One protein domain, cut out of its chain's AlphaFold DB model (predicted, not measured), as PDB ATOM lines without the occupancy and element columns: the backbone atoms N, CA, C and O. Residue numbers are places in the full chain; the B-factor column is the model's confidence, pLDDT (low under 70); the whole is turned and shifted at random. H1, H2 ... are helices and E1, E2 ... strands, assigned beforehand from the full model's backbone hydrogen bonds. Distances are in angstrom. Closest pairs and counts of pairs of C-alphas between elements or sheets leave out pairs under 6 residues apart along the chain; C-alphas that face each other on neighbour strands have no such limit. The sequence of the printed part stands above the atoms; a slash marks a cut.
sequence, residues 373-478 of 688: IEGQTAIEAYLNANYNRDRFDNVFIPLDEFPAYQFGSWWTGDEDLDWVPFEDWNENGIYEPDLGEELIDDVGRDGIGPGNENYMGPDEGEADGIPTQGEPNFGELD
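Overview. This is residues 373 to 478 of the 688 residues of the protein "T9SS C-terminal target domain-containing protein" of Balneola sp (UniProt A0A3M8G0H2). Little regular structure: helices H1 and H2 make a corner at one end, H3 and the short strand E1 come next inward from H1, and loops of residues 418 to 478 make the other end. The 106 printed residues hold three named helices and one named strand, in the order H1, H2, H3, E1, with 26 residues in named elements, mostly helix. The whole is compact, radius of gyration of the C-alphas 14.4 A, spanning 44 by 31 by 18 A.

Along the chain. H1, residues 376 to 386, is 15.4 A long from C-alpha 376 at (173.169, 206.771, 98.327). H2 is residues 389 to 395, 9.9 A; H3 is residues 403 to 407, 6.0 A. E1, residues 409 to 411, 7.1 A, ends at (170.421, 208.040, 110.412).

Arrangement. H1 and H3 only just touch, with 3 pairs of C-alphas within 8 A, the closest Gln 376 and Tyr 405 at 5.8 A. H1 and H2 are close but not clearly touching, closest C-alphas Leu 383 and Arg 389 at 7.2 A, about perpendicular at 82 degrees. E1 pairs with no named strand, but residues 373 to 374 pair antiparallel with its residues 409 to 410. H2 is apart from H3 and E1. Every O i to N i+4 pair is within hydrogen-bond range in H1 and H3, and 2 of 3 in H2.

Size, cuts and confidence. The C-alphas farthest apart, Asp 390 and Met 456, are 44.5 A apart. The printed part has no cut, and no link between named elements is long. No printed residue is under pLDDT 70.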
ATOM      1  N   ILE A 373     171.937 211.424 106.894       97.88
ATOM      2  CA  ILE A 373     172.673 211.366 105.631       97.88
ATOM      3  C   ILE A 373     171.710 211.088 104.473       97.88
ATOM      4  O   ILE A 373     171.162 209.998 104.333       97.88
ATOM      5  N   GLU A 374     171.553 212.073 103.585       96.00
ATOM      6  CA  GLU A 374     170.676 211.961 102.415       96.00
ATOM      7  C   GLU A 374     171.449 211.609 101.132       96.00
ATOM      8  O   GLU A 374     172.382 212.300 100.703       96.00
ATOM      9  N   GLY A 375     170.972 210.568 100.453       95.94
ATOM     10  CA  GLY A 375     171.414 210.098  99.149       95.94
ATOM     11  C   GLY A 375     172.479 209.003  99.215       95.94
ATOM     12  O   GLY A 375     173.514 209.145  99.859       95.94
ATOM     13  N   GLN A 376     172.290 207.951  98.413       97.19
ATOM     14  CA  GLN A 376     173.169 206.771  98.327       97.19
ATOM     15  C   GLN A 376     174.666 207.089  98.211       97.19
ATOM     16  O   GLN A 376     175.492 206.470  98.871       97.19
ATOM     17  N   THR A 377     175.046 208.087  97.403       97.81
ATOM     18  CA  THR A 377     176.461 208.481  97.263       97.81
ATOM     19  C   THR A 377     177.037 209.086  98.547       97.81
ATOM     20  O   THR A 377     178.234 208.959  98.789       97.81
ATOM     21  N   ALA A 378     176.218 209.781  99.340       98.19
ATOM     22  CA  ALA A 378     176.641 210.341 100.617       98.19
ATOM     23  C   ALA A 378     176.748 209.246 101.686       98.19
ATOM     24  O   ALA A 378     177.759 209.211 102.382       98.19
ATOM     25  N   ILE A 379     175.780 208.322 101.728       98.06
ATOM     26  CA  ILE A 379     175.803 207.141 102.605       98.06
ATOM     27  C   ILE A 379     177.067 206.316 102.333       98.06
ATOM     28  O   ILE A 379     177.904 206.146 103.212       98.06
ATOM     29  N   GLU A 380     177.306 205.921 101.077       97.62
ATOM     30  CA  GLU A 380     178.502 205.155 100.700       97.62
ATOM     31  C   GLU A 380     179.805 205.896 101.067       97.62
ATOM     32  O   GLU A 380     180.789 205.279 101.481       97.62
ATOM     33  N   ALA A 381     179.842 207.225 100.929       97.81
ATOM     34  CA  ALA A 381     181.006 208.022 101.309       97.81
ATOM     35  C   ALA A 381     181.234 208.063 102.829       97.81
ATOM     36  O   ALA A 381     182.394 208.070 103.243       97.81
ATOM     37  N   TYR A 382     180.164 208.083 103.629       97.44
ATOM     38  CA  TYR A 382     180.236 208.018 105.087       97.44
ATOM     39  C   TYR A 382     180.765 206.655 105.538       97.44
ATOM     40  O   TYR A 382     181.779 206.601 106.231       97.44
ATOM     41  N   LEU A 383     180.165 205.559 105.060       96.31
ATOM     42  CA  LEU A 383     180.594 204.202 105.418       96.31
ATOM     43  C   LEU A 383     182.064 203.962 105.053       96.31
ATOM     44  O   LEU A 383     182.832 203.438 105.843       96.31
ATOM     45  N   ASN A 384     182.513 204.414 103.877       96.25
ATOM     46  CA  ASN A 384     183.926 204.310 103.483       96.25
ATOM     47  C   ASN A 384     184.893 205.128 104.365       96.25
ATOM     48  O   ASN A 384     186.102 204.891 104.320       96.25
ATOM     49  N   ALA A 385     184.396 206.152 105.059       96.31
ATOM     50  CA  ALA A 385     185.204 207.034 105.893       96.31
ATOM     51  C   ALA A 385     185.259 206.578 107.354       96.31
ATOM     52  O   ALA A 385     186.285 206.814 107.994       96.31
ATOM     53  N   ASN A 386     184.184 205.960 107.846       94.81
ATOM     54  CA  ASN A 386     184.019 205.628 109.257       94.81
ATOM     55  C   ASN A 386     184.084 204.119 109.527       94.81
ATOM     56  O   ASN A 386     184.593 203.742 110.572       94.81
ATOM     57  N   TYR A 387     183.657 203.265 108.589       95.06
ATOM     58  CA  TYR A 387     183.611 201.813 108.792       95.06
ATOM     59  C   TYR A 387     184.797 201.114 108.125       95.06
ATOM     60  O   TYR A 387     185.341 201.551 107.098       95.06
ATOM     61  N   ASN A 388     185.170 199.955 108.663       95.38
ATOM     62  CA  ASN A 388     186.045 199.020 107.977       95.38
ATOM     63  C   ASN A 388     185.242 198.197 106.965       95.38
ATOM     64  O   ASN A 388     184.789 197.090 107.238       95.38
ATOM     65  N   ARG A 389     185.133 198.725 105.745       92.94
ATOM     66  CA  ARG A 389     184.342 198.117 104.663       92.94
ATOM     67  C   ARG A 389     184.714 196.687 104.301       92.94
ATOM     68  O   ARG A 389     183.843 195.934 103.893       92.94
ATOM     69  N   ASP A 390     185.977 196.296 104.465       92.12
ATOM     70  CA  ASP A 390     186.368 194.909 104.208       92.12
ATOM     71  C   ASP A 390     185.754 193.952 105.245       92.12
ATOM     72  O   ASP A 390     185.514 192.798 104.914       92.12
ATOM     73  N   ARG A 391     185.534 194.390 106.492       92.38
ATOM     74  CA  ARG A 391     184.881 193.589 107.542       92.38
ATOM     75  C   ARG A 391     183.364 193.658 107.422       92.38
ATOM     76  O   ARG A 391     182.749 192.608 107.271       92.38
ATOM     77  N   PHE A 392     182.832 194.873 107.310       90.38
ATOM     78  CA  PHE A 392     181.399 195.131 107.187       90.38
ATOM     79  C   PHE A 392     180.776 194.329 106.035       90.38
ATOM     80  O   PHE A 392     179.846 193.557 106.235       90.38
ATOM     81  N   ASP A 393     181.376 194.380 104.838       88.12
ATOM     82  CA  ASP A 393     180.867 193.658 103.662       88.12
ATOM     83  C   ASP A 393     180.995 192.111 103.778       88.12
ATOM     84  O   ASP A 393     180.522 191.386 102.896       88.12
ATOM     85  N   ASN A 394     181.693 191.583 104.797       84.94
ATOM     86  CA  ASN A 394     181.782 190.143 105.076       84.94
ATOM     87  C   ASN A 394     180.769 189.665 106.124       84.94
ATOM     88  O   ASN A 394     180.456 188.471 106.110       84.94
ATOM     89  N   VAL A 395     180.327 190.544 107.026       82.31
ATOM     90  CA  VAL A 395     179.350 190.222 108.077       82.31
ATOM     91  C   VAL A 395     177.939 190.498 107.581       82.31
ATOM     92  O   VAL A 395     177.094 189.603 107.604       82.31
ATOM     93  N   PHE A 396     177.719 191.685 107.026       85.31
ATOM     94  CA  PHE A 396     176.395 192.133 106.634       85.31
ATOM     95  C   PHE A 396     176.055 191.843 105.165       85.31
ATOM     96  O   PHE A 396     176.869 191.374 104.357       85.31
ATOM     97  N   ILE A 397     174.799 192.116 104.807       84.06
ATOM     98  CA  ILE A 397     174.296 192.005 103.435       84.06
ATOM     99  C   ILE A 397     174.978 193.019 102.491       84.06
ATOM    100  O   ILE A 397     175.572 194.001 102.935       84.06
ATOM    101  N   PRO A 398     174.936 192.808 101.158       90.25
ATOM    102  CA  PRO A 398     175.478 193.780 100.213       90.25
ATOM    103  C   PRO A 398     174.874 195.176 100.408       90.25
ATOM    104  O   PRO A 398     173.667 195.299 100.585       90.25
ATOM    105  N   LEU A 399     175.695 196.232 100.292       90.75
ATOM    106  CA  LEU A 399     175.259 197.612 100.557       90.75
ATOM    107  C   LEU A 399     173.981 198.020  99.791       90.75
ATOM    108  O   LEU A 399     173.154 198.770 100.293       90.75
ATOM    109  N   ASP A 400     173.810 197.536  98.559       92.62
ATOM    110  CA  ASP A 400     172.641 197.828  97.724       92.62
ATOM    111  C   ASP A 400     171.364 197.060  98.117       92.62
ATOM    112  O   ASP A 400     170.309 197.280  97.513       92.62
ATOM    113  N   GLU A 401     171.445 196.191  99.124       90.75
ATOM    114  CA  GLU A 401     170.332 195.440  99.707       90.75
ATOM    115  C   GLU A 401     169.814 196.041 101.028       90.75
ATOM    116  O   GLU A 401     168.699 195.693 101.406       90.75
ATOM    117  N   PHE A 402     170.531 196.975 101.672       91.56
ATOM    118  CA  PHE A 402     170.057 197.603 102.914       91.56
ATOM    119  C   PHE A 402     168.831 198.505 102.707       91.56
ATOM    120  O   PHE A 402     168.833 199.314 101.764       91.56
ATOM    121  N   PRO A 403     167.826 198.430 103.602       93.00
ATOM    122  CA  PRO A 403     166.648 199.294 103.595       93.00
ATOM    123  C   PRO A 403     166.979 200.788 103.510       93.00
ATOM    124  O   PRO A 403     166.575 201.435 102.536       93.00
ATOM    125  N   ALA A 404     167.780 201.331 104.433       94.94
ATOM    126  CA  ALA A 404     168.083 202.764 104.474       94.94
ATOM    127  C   ALA A 404     168.871 203.227 103.231       94.94
ATOM    128  O   ALA A 404     168.637 204.306 102.667       94.94
ATOM    129  N   TYR A 405     169.759 202.374 102.703       95.94
ATOM    130  CA  TYR A 405     170.479 202.654 101.458       95.94
ATOM    131  C   TYR A 405     169.549 202.663 100.232       95.94
ATOM    132  O   TYR A 405     169.690 203.516  99.346       95.94
ATOM    133  N   GLN A 406     168.586 201.740 100.148       93.31
ATOM    134  CA  GLN A 406     167.592 201.715  99.069       93.31
ATOM    135  C   GLN A 406     166.629 202.898  99.150       93.31
ATOM    136  O   GLN A 406     166.344 203.514  98.119       93.31
ATOM    137  N   PHE A 407     166.193 203.241 100.363       93.81
ATOM    138  CA  PHE A 407     165.375 204.415 100.648       93.81
ATOM    139  C   PHE A 407     166.128 205.716 100.328       93.81
ATOM    140  O   PHE A 407     165.553 206.697  99.859       93.81
ATOM    141  N   GLY A 408     167.455 205.705 100.484       94.69
ATOM    142  CA  GLY A 408     168.328 206.829 100.167       94.69
ATOM    143  C   GLY A 408     168.380 207.880 101.273       94.69
ATOM    144  O   GLY A 408     168.760 209.018 100.994       94.69
ATOM    145  N   SER A 409     168.028 207.507 102.499       95.12
ATOM    146  CA  SER A 409     168.132 208.325 103.702       95.12
ATOM    147  C   SER A 409     168.503 207.409 104.855       95.12
ATOM    148  O   SER A 409     167.906 206.349 104.981       95.12
ATOM    149  N   TRP A 410     169.476 207.817 105.660       97.38
ATOM    150  CA  TRP A 410     170.000 207.009 106.755       97.38
ATOM    151  C   TRP A 410     170.362 207.894 107.946       97.38
ATOM    152  O   TRP A 410     170.889 208.996 107.759       97.38
ATOM    153  N   TRP A 411     170.073 207.413 109.147       97.25
ATOM    154  CA  TRP A 411     170.421 208.040 110.412       97.25
ATOM    155  C   TRP A 411     171.619 207.304 110.997       97.25
ATOM    156  O   TRP A 411     171.543 206.113 111.224       97.25
ATOM    157  N   THR A 412     172.735 207.995 111.240       95.50
ATOM    158  CA  THR A 412     173.988 207.310 111.623       95.50
ATOM    159  C   THR A 412     173.963 206.638 112.996       95.50
ATOM    160  O   THR A 412     174.998 206.116 113.383       95.50
ATOM    161  N   GLY A 413     172.884 206.792 113.764       93.31
ATOM    162  CA  GLY A 413     172.687 206.049 115.009       93.31
ATOM    163  C   GLY A 413     171.955 204.719 114.831       93.31
ATOM    164  O   GLY A 413     171.807 204.025 115.810       93.31
ATOM    165  N   ASP A 414     171.460 204.419 113.627       94.31
ATOM    166  CA  ASP A 414     171.046 203.078 113.195       94.31
ATOM    167  C   ASP A 414     172.271 202.514 112.454       94.31
ATOM    168  O   ASP A 414     172.473 202.765 111.263       94.31
ATOM    169  N   GLU A 415     173.246 201.975 113.187       91.62
ATOM    170  CA  GLU A 415     174.579 201.709 112.635       91.62
ATOM    171  C   GLU A 415     174.599 200.672 111.501       91.62
ATOM    172  O   GLU A 415     175.527 200.710 110.674       91.62
ATOM    173  N   ASP A 416     173.591 199.805 111.416       90.44
ATOM    174  CA  ASP A 416     173.528 198.710 110.458       90.44
ATOM    175  C   ASP A 416     172.629 198.992 109.231       90.44
ATOM    176  O   ASP A 416     172.707 198.252 108.254       90.44
ATOM    177  N   LEU A 417     171.941 200.145 109.174       94.62
ATOM    178  CA  LEU A 417     171.208 200.677 108.011       94.62
ATOM    179  C   LEU A 417     169.896 199.944 107.693       94.62
ATOM    180  O   LEU A 417     169.443 199.965 106.528       94.62
ATOM    181  N   ASP A 418     169.291 199.278 108.662       91.88
ATOM    182  CA  ASP A 418     168.069 198.519 108.448       91.88
ATOM    183  C   ASP A 418     166.781 199.267 108.854       91.88
ATOM    184  O   ASP A 418     165.699 198.883 108.388       91.88
ATOM    185  N   TRP A 419     166.895 200.417 109.533       94.50
ATOM    186  CA  TRP A 419     165.764 201.293 109.858       94.50
ATOM    187  C   TRP A 419     165.279 202.138 108.669       94.50
ATOM    188  O   TRP A 419     166.023 202.887 108.017       94.50
ATOM    189  N   VAL A 420     163.971 202.107 108.401       94.94
ATOM    190  CA  VAL A 420     163.292 202.981 107.437       94.94
ATOM    191  C   VAL A 420     161.943 203.484 107.961       94.94
ATOM    192  O   VAL A 420     161.154 202.739 108.537       94.94
ATOM    193  N   PRO A 421     161.576 204.746 107.681       94.69
ATOM    194  CA  PRO A 421     160.419 205.327 108.348       94.69
ATOM    195  C   PRO A 421     159.082 204.783 107.811       94.69
ATOM    196  O   PRO A 421     158.166 204.461 108.567       94.69
ATOM    197  N   PHE A 422     158.932 204.655 106.491       93.19
ATOM    198  CA  PHE A 422     157.673 204.248 105.855       93.19
ATOM    199  C   PHE A 422     157.874 203.755 104.420       93.19
ATOM    200  O   PHE A 422     158.903 203.993 103.785       93.19
ATOM    201  N   GLU A 423     156.846 203.110 103.871       90.81
ATOM    202  CA  GLU A 423     156.778 202.761 102.453       90.81
ATOM    203  C   GLU A 423     156.626 204.017 101.581       90.81
ATOM    204  O   GLU A 423     155.575 204.647 101.581       90.81
ATOM    205  N   ASP A 424     157.622 204.357 100.760       86.31
ATOM    206  CA  ASP A 424     157.528 205.485  99.819       86.31
ATOM    207  C   ASP A 424     157.285 205.001  98.381       86.31
ATOM    208  O   ASP A 424     158.185 204.920  97.539       86.31
ATOM    209  N   TRP A 425     156.030 204.665  98.065       86.19
ATOM    210  CA  TRP A 425     155.660 204.152  96.738       86.19
ATOM    211  C   TRP A 425     155.882 205.148  95.604       86.19
ATOM    212  O   TRP A 425     155.878 204.765  94.425       86.19
ATOM    213  N   ASN A 426     155.964 206.431  95.945       86.62
ATOM    214  CA  ASN A 426     155.966 207.515  94.986       86.62
ATOM    215  C   ASN A 426     157.305 208.277  94.920       86.62
ATOM    216  O   ASN A 426     157.457 209.146  94.055       86.62
ATOM    217  N   GLU A 427     158.284 207.836  95.717       86.12
ATOM    218  CA  GLU A 427     159.670 208.305  95.783       86.12
ATOM    219  C   GLU A 427     159.750 209.822  96.058       86.12
ATOM    220  O   GLU A 427     160.534 210.543  95.425       86.12
ATOM    221  N   ASN A 428     158.877 210.341  96.933       85.56
ATOM    222  CA  ASN A 428     158.827 211.768  97.275       85.56
ATOM    223  C   ASN A 428     159.360 212.117  98.673       85.56
ATOM    224  O   ASN A 428     159.491 213.313  98.961       85.56
ATOM    225  N   GLY A 429     159.682 211.118  99.497       83.56
ATOM    226  CA  GLY A 429     160.186 211.270 100.859       83.56
ATOM    227  C   GLY A 429     159.177 211.873 101.840       83.56
ATOM    228  O   GLY A 429     159.581 212.520 102.802       83.56
ATOM    229  N   ILE A 430     157.873 211.744 101.586       86.12
ATOM    230  CA  ILE A 430     156.798 212.277 102.430       86.12
ATOM    231  C   ILE A 430     155.799 211.159 102.710       86.12
ATOM    232  O   ILE A 430     155.165 210.681 101.782       86.12
ATOM    233  N   TYR A 431     155.579 210.846 103.989       89.06
ATOM    234  CA  TYR A 431     154.551 209.894 104.402       89.06
ATOM    235  C   TYR A 431     153.140 210.390 104.040       89.06
ATOM    236  O   TYR A 431     152.658 211.414 104.547       89.06
ATOM    237  N   GLU A 432     152.458 209.657 103.163       89.44
ATOM    238  CA  GLU A 432     151.117 209.947 102.663       89.44
ATOM    239  C   GLU A 432     150.156 208.762 102.908       89.44
ATOM    240  O   GLU A 432     149.805 208.032 101.973       89.44
ATOM    241  N   PRO A 433     149.593 208.601 104.125       87.44
ATOM    242  CA  PRO A 433     148.680 207.491 104.439       87.44
ATOM    243  C   PRO A 433     147.408 207.486 103.572       87.44
ATOM    244  O   PRO A 433     146.812 206.441 103.309       87.44
ATOM    245  N   ASP A 434     146.999 208.649 103.051       87.75
ATOM    246  CA  ASP A 434     145.883 208.772 102.102       87.75
ATOM    247  C   ASP A 434     146.162 208.086 100.744       87.75
ATOM    248  O   ASP A 434     145.221 207.785  99.997       87.75
ATOM    249  N   LEU A 435     147.436 207.845 100.406       86.38
ATOM    250  CA  LEU A 435     147.874 207.095  99.225       86.38
ATOM    251  C   LEU A 435     148.094 205.602  99.509       86.38
ATOM    252  O   LEU A 435     148.295 204.842  98.558       86.38
ATOM    253  N   GLY A 436     147.943 205.177 100.768       86.25
ATOM    254  CA  GLY A 436     148.146 203.798 101.207       86.25
ATOM    255  C   GLY A 436     149.601 203.453 101.505       86.25
ATOM    256  O   GLY A 436     149.951 202.287 101.391       86.25
ATOM    257  N   GLU A 437     150.427 204.451 101.817       90.44
ATOM    258  CA  GLU A 437     151.743 204.242 102.423       90.44
ATOM    259  C   GLU A 437     151.555 203.814 103.884       90.44
ATOM    260  O   GLU A 437     150.667 204.334 104.571       90.44
ATOM    261  N   GLU A 438     152.355 202.853 104.335       91.38
ATOM    262  CA  GLU A 438     152.348 202.332 105.704       91.38
ATOM    263  C   GLU A 438     153.665 202.696 106.400       91.38
ATOM    264  O   GLU A 438     154.716 202.749 105.759       91.38
ATOM    265  N   LEU A 439     153.599 202.979 107.704       92.12
ATOM    266  CA  LEU A 439     154.796 203.099 108.544       92.12
ATOM    267  C   LEU A 439     155.492 201.734 108.610       92.12
ATOM    268  O   LEU A 439     154.801 200.713 108.692       92.12
ATOM    269  N   ILE A 440     156.823 201.737 108.553       89.88
ATOM    270  CA  ILE A 440     157.640 200.523 108.671       89.88
ATOM    271  C   ILE A 440     158.217 200.488 110.086       89.88
ATOM    272  O   ILE A 440     157.635 199.812 110.935       89.88
ATOM    273  N   ASP A 441     159.250 201.291 110.352       92.56
ATOM    274  CA  ASP A 441     159.913 201.337 111.658       92.56
ATOM    275  C   ASP A 441     159.561 202.600 112.469       92.56
ATOM    276  O   ASP A 441     159.574 202.560 113.693       92.56
ATOM    277  N   ASP A 442     159.126 203.693 111.827       94.00
ATOM    278  CA  ASP A 442     158.722 204.966 112.471       94.00
ATOM    279  C   ASP A 442     157.319 204.873 113.104       94.00
ATOM    280  O   ASP A 442     156.363 205.558 112.722       94.00
ATOM    281  N   VAL A 443     157.167 203.916 114.018       89.88
ATOM    282  CA  VAL A 443     155.920 203.551 114.699       89.88
ATOM    283  C   VAL A 443     155.849 204.074 116.134       89.88
ATOM    284  O   VAL A 443     154.909 203.733 116.846       89.88
ATOM    285  N   GLY A 444     156.818 204.896 116.543       88.38
ATOM    286  CA  GLY A 444     156.877 205.525 117.851       88.38
ATOM    287  C   GLY A 444     157.312 204.614 119.001       88.38
ATOM    288  O   GLY A 444     157.615 203.430 118.848       88.38
ATOM    289  N   ARG A 445     157.381 205.204 120.199       84.06
ATOM    290  CA  ARG A 445     158.005 204.618 121.404       84.06
ATOM    291  C   ARG A 445     157.333 203.357 121.926       84.06
ATOM    292  O   ARG A 445     157.951 202.628 122.708       84.06
ATOM    293  N   ASP A 446     156.063 203.142 121.608       76.00
ATOM    294  CA  ASP A 446     155.365 201.919 121.982       76.00
ATOM    295  C   ASP A 446     155.585 200.767 120.992       76.00
ATOM    296  O   ASP A 446     155.214 199.638 121.327       76.00
ATOM    297  N   GLY A 447     156.237 201.023 119.850       82.94
ATOM    298  CA  GLY A 447     156.560 200.036 118.823       82.94
ATOM    299  C   GLY A 447     155.350 199.609 117.985       82.94
ATOM    300  O   GLY A 447     155.388 198.557 117.336       82.94
ATOM    301  N   ILE A 448     154.232 200.348 118.034       81.94
ATOM    302  CA  ILE A 448     152.953 199.937 117.449       81.94
ATOM    303  C   ILE A 448     152.465 200.948 116.416       81.94
ATOM    304  O   ILE A 448     151.889 201.975 116.742       81.94
ATOM    305  N   GLY A 449     152.532 200.565 115.140       85.62
ATOM    306  CA  GLY A 449     151.992 201.380 114.053       85.62
ATOM    307  C   GLY A 449     150.489 201.170 113.782       85.62
ATOM    308  O   GLY A 449     149.888 200.180 114.224       85.62
ATOM    309  N   PRO A 450     149.870 202.022 112.939       86.25
ATOM    310  CA  PRO A 450     148.455 201.960 112.549       86.25
ATOM    311  C   PRO A 450     147.953 200.626 111.973       86.25
ATOM    312  O   PRO A 450     146.742 200.381 111.961       86.25
ATOM    313  N   GLY A 451     148.853 199.775 111.470       80.06
ATOM    314  CA  GLY A 451     148.534 198.448 110.932       80.06
ATOM    315  C   GLY A 451     148.291 197.368 111.996       80.06
ATOM    316  O   GLY A 451     147.758 196.302 111.676       80.06
ATOM    317  N   ASN A 452     148.643 197.622 113.259       82.19
ATOM    318  CA  ASN A 452     148.553 196.645 114.341       82.19
ATOM    319  C   ASN A 452     147.157 196.627 115.001       82.19
ATOM    320  O   ASN A 452     146.522 197.662 115.203       82.19
ATOM    321  N   GLU A 453     146.670 195.445 115.396       78.50
ATOM    322  CA  GLU A 453     145.362 195.298 116.058       78.50
ATOM    323  C   GLU A 453     145.280 195.961 117.442       78.50
ATOM    324  O   GLU A 453     144.183 196.307 117.893       78.50
ATOM    325  N   ASN A 454     146.429 196.154 118.093       73.06
ATOM    326  CA  ASN A 454     146.559 196.784 119.403       73.06
ATOM    327  C   ASN A 454     146.870 198.284 119.319       73.06
ATOM    328  O   ASN A 454     147.091 198.907 120.354       73.06
ATOM    329  N   TYR A 455     146.851 198.879 118.121       81.62
ATOM    330  CA  TYR A 455     147.129 200.299 117.936       81.62
ATOM    331  C   TYR A 455     146.092 201.190 118.634       81.62
ATOM    332  O   TYR A 455     144.891 201.150 118.335       81.62
ATOM    333  N   MET A 456     146.561 202.022 119.566       78.88
ATOM    334  CA  MET A 456     145.715 202.904 120.381       78.88
ATOM    335  C   MET A 456     145.694 204.359 119.880       78.88
ATOM    336  O   MET A 456     144.936 205.176 120.418       78.88
ATOM    337  N   GLY A 457     146.451 204.661 118.821       83.38
ATOM    338  CA  GLY A 457     146.652 205.994 118.252       83.38
ATOM    339  C   GLY A 457     148.103 206.465 118.404       83.38
ATOM    340  O   GLY A 457     148.832 205.828 119.153       83.38
ATOM    341  N   PRO A 458     148.475 207.595 117.766       86.62
ATOM    342  CA  PRO A 458     149.868 208.014 117.719       86.62
ATOM    343  C   PRO A 458     150.460 208.348 119.078       86.62
ATOM    344  O   PRO A 458     149.791 208.994 119.900       86.62
ATOM    345  N   ASP A 459     151.719 207.982 119.274       83.25
ATOM    346  CA  ASP A 459     152.499 208.290 120.465       83.25
ATOM    347  C   ASP A 459     153.749 209.143 120.140       83.25
ATOM    348  O   ASP A 459     153.732 209.956 119.215       83.25
ATOM    349  N   GLU A 460     154.755 209.144 121.018       86.12
ATOM    350  CA  GLU A 460     155.964 209.961 120.845       86.12
ATOM    351  C   GLU A 460     156.905 209.282 119.842       86.12
ATOM    352  O   GLU A 460     157.105 208.082 119.947       86.12
ATOM    353  N   GLY A 461     157.487 210.036 118.907       89.19
ATOM    354  CA  GLY A 461     158.333 209.493 117.833       89.19
ATOM    355  C   GLY A 461     157.555 209.166 116.556       89.19
ATOM    356  O   GLY A 461     158.026 209.496 115.486       89.19
ATOM    357  N   GLU A 462     156.307 208.691 116.659       91.75
ATOM    358  CA  GLU A 462     155.574 208.179 115.488       91.75
ATOM    359  C   GLU A 462     155.400 209.194 114.338       91.75
ATOM    360  O   GLU A 462     154.845 210.295 114.506       91.75
ATOM    361  N   ALA A 463     155.742 208.737 113.131       92.06
ATOM    362  CA  ALA A 463     155.610 209.428 111.853       92.06
ATOM    363  C   ALA A 463     156.377 210.762 111.775       92.06
ATOM    364  O   ALA A 463     155.933 211.694 111.079       92.06
ATOM    365  N   ASP A 464     157.484 210.900 112.509       92.00
ATOM    366  CA  ASP A 464     158.324 212.100 112.493       92.00
ATOM    367  C   ASP A 464     159.595 211.971 111.626       92.00
ATOM    368  O   ASP A 464     160.236 212.987 111.316       92.00
ATOM    369  N   GLY A 465     159.868 210.760 111.131       92.62
ATOM    370  CA  GLY A 465     160.989 210.405 110.267       92.62
ATOM    371  C   GLY A 465     162.328 210.291 110.997       92.62
ATOM    372  O   GLY A 465     163.370 210.364 110.332       92.62
ATOM    373  N   ILE A 466     162.319 210.183 112.326       94.94
ATOM    374  CA  ILE A 466     163.502 210.120 113.184       94.94
ATOM    375  C   ILE A 466     163.433 208.843 114.039       94.94
ATOM    376  O   ILE A 466     162.497 208.712 114.826       94.94
ATOM    377  N   PRO A 467     164.451 207.962 113.972       95.25
ATOM    378  CA  PRO A 467     164.522 206.789 114.825       95.25
ATOM    379  C   PRO A 467     164.389 207.164 116.299       95.25
ATOM    380  O   PRO A 467     165.057 208.085 116.802       95.25
ATOM    381  N   THR A 468     163.499 206.461 116.986       91.50
ATOM    382  CA  THR A 468     163.136 206.723 118.372       91.50
ATOM    383  C   THR A 468     163.185 205.437 119.192       91.50
ATOM    384  O   THR A 468     162.576 204.435 118.846       91.50
ATOM    385  N   GLN A 469     163.852 205.476 120.354       89.56
ATOM    386  CA  GLN A 469     163.954 204.314 121.245       89.56
ATOM    387  C   GLN A 469     162.581 203.688 121.552       89.56
ATOM    388  O   GLN A 469     161.742 204.321 122.211       89.56
ATOM    389  N   GLY A 470     162.417 202.421 121.165       83.81
ATOM    390  CA  GLY A 470     161.161 201.667 121.257       83.81
ATOM    391  C   GLY A 470     160.562 201.301 119.896       83.81
ATOM    392  O   GLY A 470     159.639 200.490 119.854       83.81
ATOM    393  N   GLU A 471     161.107 201.853 118.815       90.19
ATOM    394  CA  GLU A 471     160.811 201.462 117.439       90.19
ATOM    395  C   GLU A 471     161.529 200.158 117.042       90.19
ATOM    396  O   GLU A 471     162.570 199.840 117.619       90.19
ATOM    397  N   PRO A 472     160.969 199.365 116.109       87.94
ATOM    398  CA  PRO A 472     161.671 198.240 115.491       87.94
ATOM    399  C   PRO A 472     162.978 198.690 114.837       87.94
ATOM    400  O   PRO A 472     163.039 199.823 114.363       87.94
ATOM    401  N   ASN A 473     163.968 197.794 114.776       89.12
ATOM    402  CA  ASN A 473     165.238 198.040 114.088       89.12
ATOM    403  C   ASN A 473     165.927 199.341 114.565       89.12
ATOM    404  O   ASN A 473     166.447 200.113 113.769       89.12
ATOM    405  N   PHE A 474     165.766 199.692 115.849       91.69
ATOM    406  CA  PHE A 474     166.477 200.816 116.450       91.69
ATOM    407  C   PHE A 474     166.663 200.668 117.965       91.69
ATOM    408  O   PHE A 474     165.749 200.287 118.718       91.69
ATOM    409  N   GLY A 475     167.827 201.082 118.452       89.69
ATOM    410  CA  GLY A 475     168.176 201.158 119.864       89.69
ATOM    411  C   GLY A 475     168.117 199.805 120.571       89.69
ATOM    412  O   GLY A 475     168.407 198.743 120.039       89.69
ATOM    413  N   GLU A 476     167.626 199.816 121.813       86.75
ATOM    414  CA  GLU A 476     167.460 198.607 122.642       86.75
ATOM    415  C   GLU A 476     166.593 197.473 122.031       86.75
ATOM    416  O   GLU A 476     166.547 196.389 122.621       86.75
ATOM    417  N   LEU A 477     165.857 197.702 120.932       84.94
ATOM    418  CA  LEU A 477     165.087 196.654 120.246       84.94
ATOM    419  C   LEU A 477     165.838 195.994 119.093       84.94
ATOM    420  O   LEU A 477     165.479 194.861 118.777       84.94
ATOM    421  N   ASP A 478     166.850 196.666 118.551       87.31
ATOM    422  CA  ASP A 478     167.742 196.140 117.530       87.31
ATOM    423  C   ASP A 478     168.905 195.416 118.203       87.31
ATOM    424  O   ASP A 478     169.674 195.988 118.978       87.31
TER     425      ASP A 478